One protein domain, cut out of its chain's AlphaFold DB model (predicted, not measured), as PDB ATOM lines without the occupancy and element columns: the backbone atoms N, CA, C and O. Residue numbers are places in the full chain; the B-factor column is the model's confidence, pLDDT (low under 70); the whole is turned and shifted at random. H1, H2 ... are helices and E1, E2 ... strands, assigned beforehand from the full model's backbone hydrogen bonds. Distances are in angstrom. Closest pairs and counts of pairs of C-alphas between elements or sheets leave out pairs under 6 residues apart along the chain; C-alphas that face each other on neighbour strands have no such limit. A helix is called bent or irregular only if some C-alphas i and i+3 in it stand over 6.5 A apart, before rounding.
ATOM      1  N   SER A   2      36.672  23.840  -8.433       51.25
ATOM      2  CA  SER A   2      37.081  25.193  -8.056       51.25
ATOM      3  C   SER A   2      35.814  26.013  -7.886       51.25
ATOM      4  O   SER A   2      35.248  26.457  -8.876       51.25
ATOM      5  N   SER A   3      35.333  26.141  -6.648       61.94
ATOM      6  CA  SER A   3      34.255  27.080  -6.332       61.94
ATOM      7  C   SER A   3      34.669  28.447  -6.891       61.94
ATOM      8  O   SER A   3      35.817  28.839  -6.662       61.94
ATOM      9  N   GLY A   4      33.796  29.127  -7.643       69.94
ATOM     10  CA  GLY A   4      34.085  30.450  -8.230       69.94
ATOM     11  C   GLY A   4      34.525  31.502  -7.195       69.94
ATOM     12  O   GLY A   4      34.727  31.188  -6.028       69.94
ATOM     13  N   SER A   5      34.673  32.777  -7.559       77.12
ATOM     14  CA  SER A   5      35.088  33.819  -6.597       77.12
ATOM     15  C   SER A   5      34.255  33.800  -5.302       77.12
ATOM     16  O   SER A   5      33.033  33.651  -5.338       77.12
ATOM     17  N   ARG A   6      34.930  33.929  -4.149       79.25
ATOM     18  CA  ARG A   6      34.306  33.871  -2.816       79.25
ATOM     19  C   ARG A   6      33.128  34.855  -2.736       79.25
ATOM     20  O   ARG A   6      33.339  36.042  -2.990       79.25
ATOM     21  N   PRO A   7      31.920  34.403  -2.356       78.25
ATOM     22  CA  PRO A   7      30.751  35.266  -2.328       78.25
ATOM     23  C   PRO A   7      30.860  36.299  -1.207       78.25
ATOM     24  O   PRO A   7      31.409  36.034  -0.135       78.25
ATOM     25  N   VAL A   8      30.278  37.473  -1.437       75.69
ATOM     26  CA  VAL A   8      30.225  38.560  -0.445       75.69
ATOM     27  C   VAL A   8      29.381  38.199   0.781       75.69
ATOM     28  O   VAL A   8      29.634  38.705   1.867       75.69
ATOM     29  N   CYS A   9      28.420  37.284   0.630       75.88
ATOM     30  CA  CYS A   9      27.560  36.782   1.702       75.88
ATOM     31  C   CYS A   9      28.142  35.558   2.442       75.88
ATOM     32  O   CYS A   9      27.417  34.859   3.150       75.88
ATOM     33  N   ILE A  10      29.437  35.259   2.285       80.94
ATOM     34  CA  ILE A  10      30.097  34.139   2.974       80.94
ATOM     35  C   ILE A  10      29.871  34.193   4.500       80.94
ATOM     36  O   ILE A  10      30.053  35.229   5.136       80.94
ATOM     37  N   GLY A  11      29.467  33.067   5.093       76.31
ATOM     38  CA  GLY A  11      29.128  32.987   6.523       76.31
ATOM     39  C   GLY A  11      27.741  33.538   6.881       76.31
ATOM     40  O   GLY A  11      27.357  33.511   8.047       76.31
ATOM     41  N   MET A  12      26.960  33.987   5.893       79.12
ATOM     42  CA  MET A  12      25.543  34.336   6.034       79.12
ATOM     43  C   MET A  12      24.647  33.282   5.373       79.12
ATOM     44  O   MET A  12      23.736  33.603   4.615       79.12
ATOM     45  N   TYR A  13      24.901  31.997   5.629       81.44
ATOM     46  CA  TYR A  13      24.034  30.954   5.084       81.44
ATOM     47  C   TYR A  13      22.563  31.175   5.487       81.44
ATOM     48  O   TYR A  13      22.264  31.547   6.628       81.44
ATOM     49  N   GLY A  14      21.658  30.975   4.523       75.88
ATOM     50  CA  GLY A  14      20.213  31.126   4.697       75.88
ATOM     51  C   GLY A  14      19.708  32.570   4.697       75.88
ATOM     52  O   GLY A  14      18.533  32.787   4.974       75.88
ATOM     53  N   THR A  15      20.559  33.568   4.414       72.06
ATOM     54  CA  THR A  15      20.093  34.960   4.303       72.06
ATOM     55  C   THR A  15      19.697  35.364   2.896       72.06
ATOM     56  O   THR A  15      18.909  36.286   2.775       72.06
ATOM     57  N   GLU A  16      20.228  34.740   1.850       73.12
ATOM     58  CA  GLU A  16      19.829  35.000   0.458       73.12
ATOM     59  C   GLU A  16      19.042  33.793  -0.065       73.12
ATOM     60  O   GLU A  16      19.382  32.658   0.284       73.12
ATOM     61  N   ASP A  17      18.018  34.026  -0.887       71.44
ATOM     62  CA  ASP A  17      17.143  32.965  -1.410       71.44
ATOM     63  C   ASP A  17      17.933  31.966  -2.284       71.44
ATOM     64  O   ASP A  17      17.749  30.751  -2.198       71.44
ATOM     65  N   ASP A  18      18.947  32.469  -2.991       77.00
ATOM     66  CA  ASP A  18      19.827  31.723  -3.898       77.00
ATOM     67  C   ASP A  18      20.860  30.836  -3.162       77.00
ATOM     68  O   ASP A  18      21.686  30.160  -3.782       77.00
ATOM     69  N   CYS A  19      20.864  30.815  -1.820       77.31
ATOM     70  CA  CYS A  19      21.820  30.013  -1.041       77.31
ATOM     71  C   CYS A  19      21.722  28.508  -1.330       77.31
ATOM     72  O   CYS A  19      22.714  27.800  -1.153       77.31
ATOM     73  N   GLN A  20      20.552  28.012  -1.745       75.38
ATOM     74  CA  GLN A  20      20.359  26.592  -2.052       75.38
ATOM     75  C   GLN A  20      21.102  26.157  -3.322       75.38
ATOM     76  O   GLN A  20      21.538  25.009  -3.393       75.38
ATOM     77  N   GLU A  21      21.297  27.075  -4.270       81.81
ATOM     78  CA  GLU A  21      21.935  26.820  -5.569       81.81
ATOM     79  C   GLU A  21      23.407  27.275  -5.603       81.81
ATOM     80  O   GLU A  21      24.128  27.052  -6.573       81.81
ATOM     81  N   CYS A  22      23.890  27.895  -4.523       81.88
ATOM     82  CA  CYS A  22      25.247  28.416  -4.438       81.88
ATOM     83  C   CYS A  22      26.292  27.302  -4.236       81.88
ATOM     84  O   CYS A  22      26.249  26.554  -3.259       81.88
ATOM     85  N   GLU A  23      27.335  27.274  -5.071       86.00
ATOM     86  CA  GLU A  23      28.467  26.335  -4.931       86.00
ATOM     87  C   GLU A  23      29.211  26.455  -3.591       86.00
ATOM     88  O   GLU A  23      29.852  25.514  -3.119       86.00
ATOM     89  N   TRP A  24      29.150  27.636  -2.972       86.31
ATOM     90  CA  TRP A  24      29.794  27.924  -1.694       86.31
ATOM     91  C   TRP A  24      28.933  27.553  -0.488       86.31
ATOM     92  O   TRP A  24      29.408  27.701   0.637       86.31
ATOM     93  N   ARG A  25      27.713  27.037  -0.695       84.50
ATOM     94  CA  ARG A  25      26.742  26.709   0.358       84.50
ATOM     95  C   ARG A  25      27.373  26.008   1.558       84.50
ATOM     96  O   ARG A  25      27.274  26.510   2.671       84.50
ATOM     97  N   ARG A  26      28.079  24.898   1.325       85.12
ATOM     98  CA  ARG A  26      28.692  24.099   2.398       85.12
ATOM     99  C   ARG A  26      29.708  24.901   3.219       85.12
ATOM    100  O   ARG A  26      29.713  24.825   4.439       85.12
ATOM    101  N   LYS A  27      30.522  25.732   2.562       85.31
ATOM    102  CA  LYS A  27      31.477  26.624   3.245       85.31
ATOM    103  C   LYS A  27      30.773  27.775   3.969       85.31
ATOM    104  O   LYS A  27      31.256  28.226   5.003       85.31
ATOM    105  N   CYS A  28      29.660  28.277   3.428       86.25
ATOM    106  CA  CYS A  28      28.829  29.275   4.101       86.25
ATOM    107  C   CYS A  28      28.206  28.708   5.383       86.25
ATOM    108  O   CYS A  28      28.205  29.416   6.384       86.25
ATOM    109  N   GLU A  29      27.713  27.464   5.352       85.19
ATOM    110  CA  GLU A  29      27.185  26.734   6.515       85.19
ATOM    111  C   GLU A  29      28.275  26.551   7.583       85.19
ATOM    112  O   GLU A  29      28.129  27.051   8.695       85.19
ATOM    113  N   GLU A  30      29.424  25.964   7.221       87.56
ATOM    114  CA  GLU A  30      30.548  25.738   8.149       87.56
ATOM    115  C   GLU A  30      31.044  27.037   8.810       87.56
ATOM    116  O   GLU A  30      31.375  27.076  10.001       87.56
ATOM    117  N   MET A  31      31.095  28.130   8.043       85.56
ATOM    118  CA  MET A  31      31.510  29.433   8.557       85.56
ATOM    119  C   MET A  31      30.440  30.068   9.448       85.56
ATOM    120  O   MET A  31      30.789  30.662  10.467       85.56
ATOM    121  N   ALA A  32      29.159  29.935   9.098       84.31
ATOM    122  CA  ALA A  32      28.058  30.422   9.923       84.31
ATOM    123  C   ALA A  32      28.022  29.711  11.285       84.31
ATOM    124  O   ALA A  32      27.912  30.391  12.305       84.31
ATOM    125  N   ASP A  33      28.204  28.388  11.313       84.06
ATOM    126  CA  ASP A  33      28.263  27.591  12.548       84.06
ATOM    127  C   ASP A  33      29.486  27.931  13.404       84.06
ATOM    128  O   ASP A  33      29.405  28.006  14.633       84.06
ATOM    129  N   SER A  34      30.628  28.190  12.762       83.12
ATOM    130  CA  SER A  34      31.836  28.646  13.456       83.12
ATOM    131  C   SER A  34      31.630  30.016  14.105       83.12
ATOM    132  O   SER A  34      32.062  30.234  15.239       83.12
ATOM    133  N   ILE A  35      30.946  30.933  13.412       80.38
ATOM    134  CA  ILE A  35      30.602  32.259  13.940       80.38
ATOM    135  C   ILE A  35      29.614  32.129  15.097       80.38
ATOM    136  O   ILE A  35      29.845  32.723  16.148       80.38
ATOM    137  N   ASP A  36      28.558  31.329  14.945       76.88
ATOM    138  CA  ASP A  36      27.571  31.111  16.005       76.88
ATOM    139  C   ASP A  36      28.220  30.496  17.254       76.88
ATOM    140  O   ASP A  36      28.049  30.990  18.370       76.88
ATOM    141  N   SER A  37      29.097  29.509  17.063       77.88
ATOM    142  CA  SER A  37      29.900  28.909  18.135       77.88
ATOM    143  C   SER A  37      30.835  29.917  18.812       77.88
ATOM    144  O   SER A  37      30.999  29.884  20.031       77.88
ATOM    145  N   ALA A  38      31.471  30.817  18.054       74.75
ATOM    146  CA  ALA A  38      32.358  31.840  18.608       74.75
ATOM    147  C   ALA A  38      31.578  32.883  19.423       74.75
ATOM    148  O   ALA A  38      31.963  33.200  20.549       74.75
ATOM    149  N   VAL A  39      30.447  33.352  18.896       74.44
ATOM    150  CA  VAL A  39      29.552  34.301  19.572       74.44
ATOM    151  C   VAL A  39      29.036  33.699  20.878       74.44
ATOM    152  O   VAL A  39      29.080  34.353  21.919       74.44
ATOM    153  N   THR A  40      28.565  32.451  20.837       69.75
ATOM    154  CA  THR A  40      27.972  31.769  21.997       69.75
ATOM    155  C   THR A  40      29.007  31.384  23.052       69.75
ATOM    156  O   THR A  40      28.737  31.556  24.237       69.75
ATOM    157  N   ARG A  41      30.201  30.911  22.664       70.56
ATOM    158  CA  ARG A  41      31.245  30.494  23.623       70.56
ATOM    159  C   ARG A  41      32.074  31.645  24.181       70.56
ATOM    160  O   ARG A  41      32.467  31.583  25.341       70.56
ATOM    161  N   LYS A  42      32.403  32.653  23.368       65.81
ATOM    162  CA  LYS A  42      33.321  33.742  23.760       65.81
ATOM    163  C   LYS A  42      32.614  35.048  24.096       65.81
ATOM    164  O   LYS A  42      33.262  35.982  24.556       65.81
ATOM    165  N   GLY A  43      31.306  35.133  23.868       64.19
ATOM    166  CA  GLY A  43      30.581  36.381  24.060       64.19
ATOM    167  C   GLY A  43      30.903  37.427  22.984       64.19
ATOM    168  O   GLY A  43      30.776  38.624  23.232       64.19
ATOM    169  N   GLU A  44      31.382  37.007  21.814       66.06
ATOM    170  CA  GLU A  44      31.927  37.919  20.809       66.06
ATOM    171  C   GLU A  44      30.808  38.577  19.987       66.06
ATOM    172  O   GLU A  44      29.882  37.917  19.514       66.06
ATOM    173  N   HIS A  45      30.869  39.901  19.825       66.94
ATOM    174  CA  HIS A  45      29.922  40.643  18.996       66.94
ATOM    175  C   HIS A  45      30.353  40.553  17.533       66.94
ATOM    176  O   HIS A  45      31.254  41.275  17.106       66.94
ATOM    177  N   VAL A  46      29.684  39.707  16.751       68.44
ATOM    178  CA  VAL A  46      29.981  39.563  15.321       68.44
ATOM    179  C   VAL A  46      28.923  40.282  14.491       68.44
ATOM    180  O   VAL A  46      27.717  40.093  14.667       68.44
ATOM    181  N   ARG A  47      29.382  41.122  13.561       66.31
ATOM    182  CA  ARG A  47      28.541  41.793  12.568       66.31
ATOM    183  C   ARG A  47      28.992  41.347  11.187       66.31
ATOM    184  O   ARG A  47      30.096  41.681  10.770       66.31
ATOM    185  N   ILE A  48      28.131  40.615  10.492       69.38
ATOM    186  CA  ILE A  48      28.355  40.249   9.094       69.38
ATOM    187  C   ILE A  48      27.454  41.131   8.238       69.38
ATOM    188  O   ILE A  48      26.243  41.201   8.468       69.38
ATOM    189  N   VAL A  49      28.058  41.842   7.290       62.00
ATOM    190  CA  VAL A  49      27.367  42.772   6.396       62.00
ATOM    191  C   VAL A  49      27.507  42.254   4.968       62.00
ATOM    192  O   VAL A  49      28.617  42.092   4.472       62.00
ATOM    193  N   SER A  50      26.371  41.986   4.329       64.62
ATOM    194  CA  SER A  50      26.219  41.723   2.895       64.62
ATOM    195  C   SER A  50      25.786  43.015   2.187       64.62
ATOM    196  O   SER A  50      25.406  43.997   2.823       64.62
ATOM    197  N   LYS A  51      25.796  43.005   0.849       62.09
ATOM    198  CA  LYS A  51      25.291  44.103   0.010       62.09
ATOM    199  C   LYS A  51      23.838  44.482   0.339       62.09
ATOM    200  O   LYS A  51      23.485  45.648   0.198       62.09
ATOM    201  N   TYR A  52      23.016  43.526   0.779       60.78
ATOM    202  CA  TYR A  52      21.577  43.739   0.999       60.78
ATOM    203  C   TYR A  52      21.098  43.443   2.421       60.78
ATOM    204  O   TYR A  52      19.990  43.831   2.784       60.78
ATOM    205  N   LYS A  53      21.897  42.742   3.232       63.59
ATOM    206  CA  LYS A  53      21.463  42.242   4.543       63.59
ATOM    207  C   LYS A  53      22.557  42.392   5.585       63.59
ATOM    208  O   LYS A  53      23.743  42.267   5.303       63.59
ATOM    209  N   GLU A  54      22.132  42.615   6.819       69.44
ATOM    210  CA  GLU A  54      23.002  42.694   7.983       69.44
ATOM    211  C   GLU A  54      22.578  41.644   9.004       69.44
ATOM    212  O   GLU A  54      21.414  41.592   9.401       69.44
ATOM    213  N   LYS A  55      23.531  40.825   9.459       70.44
ATOM    214  CA  LYS A  55      23.314  39.859  10.536       70.44
ATOM    215  C   LYS A  55      24.168  40.248  11.736       70.44
ATOM    216  O   LYS A  55      25.399  40.239  11.678       70.44
ATOM    217  N   LYS A  56      23.493  40.631  12.823       66.19
ATOM    218  CA  LYS A  56      24.122  40.915  14.117       66.19
ATOM    219  C   LYS A  56      23.985  39.700  15.007       66.19
ATOM    220  O   LYS A  56      22.873  39.292  15.332       66.19
ATOM    221  N   TYR A  57      25.115  39.190  15.452       68.94
ATOM    222  CA  TYR A  57      25.179  38.181  16.482       68.94
ATOM    223  C   TYR A  57      25.408  38.886  17.816       68.94
ATOM    224  O   TYR A  57      26.449  39.508  18.035       68.94
ATOM    225  N   LYS A  58      24.398  38.845  18.689       61.00
ATOM    226  CA  LYS A  58      24.540  39.285  20.078       61.00
ATOM    227  C   LYS A  58      24.789  38.053  20.943       61.00
ATOM    228  O   LYS A  58      23.995  37.114  20.862       61.00
TER     229      LYS A  58
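This is residues 2 to 58 of the 62 residues of an uncharacterized protein of Candidatus Bathyarchaeota archaeon (UniProt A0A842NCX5). One long helix, H2, and a two-stranded hairpin, E1 and E2, make a narrow V: after H2 the backbone turns and the hairpin folds back over the later part of the helix. Residues 8 to 13, from a long stretch with no named element, sit in the opening of the V, and the short irregular H1 lies near the beginning of H2. The printed part has 57 residues with two named helices and two named strands, in the order H1, H2, E1, E2 along the chain; the sheet has the order E1 - E2 and is antiparallel. The class is mixed, helices and strands. The whole is compact, with a radius of gyration of the C-alphas of 11.5 A, and its spans of 33 by 22 by 17 A make it elongated, but only just.

The printed part begins at Ser 2, with its C-alpha at (37.081, 25.193, -8.056), and residues 2 to 16 hold no named element. H1 is residues 17 to 20; it is irregular, with C-alphas 17 and 20 lying 7.2 A apart. H2 is residues 25 to 42, 25.3 A from its first C-alpha at (26.742, 26.709, 0.358) to its last at (33.321, 33.742, 23.760). E1 is residues 46 to 49, 9.8 A long, and E2 is residues 54 to 57, 9.9 A long, with C-alpha 57 at (25.179, 38.181, 16.482).

H1 and H2 are close but not clearly touching; their closest C-alphas, those of Cys 19 and Arg 25, are 6.1 A apart. H1 is apart from E1 and from E2. The closest C-alphas of H2 and E1 are those of Val 39 and Val 46, at 6.8 A. For H2 and E2 they are those of Val 39 and Tyr 57, at 6.6 A. E1 and E2 form a hairpin, antiparallel at 172 degrees; C-alphas 47 and 56 face each other at 4.8 A. Across this pair, N 55 and O 48 are within hydrogen-bond range at 2.9 A, and so are N 48 and O 55 at 3.0 A. In H2 every O i to N i+4 pair is within hydrogen-bond range; H1, with 4 residues, is too short for such a pair.

The two C-alphas farthest apart are those of Ser 2 and Gly 43, at 34.6 A. The printed part has no cut. The links from H1 to H2, from H2 to E1 and from E1 to E2 are tight. The mean pLDDT of the printed part is 74.3; residues 2 to 4, 40, 42 to 54 and 56 to 58 are under 70.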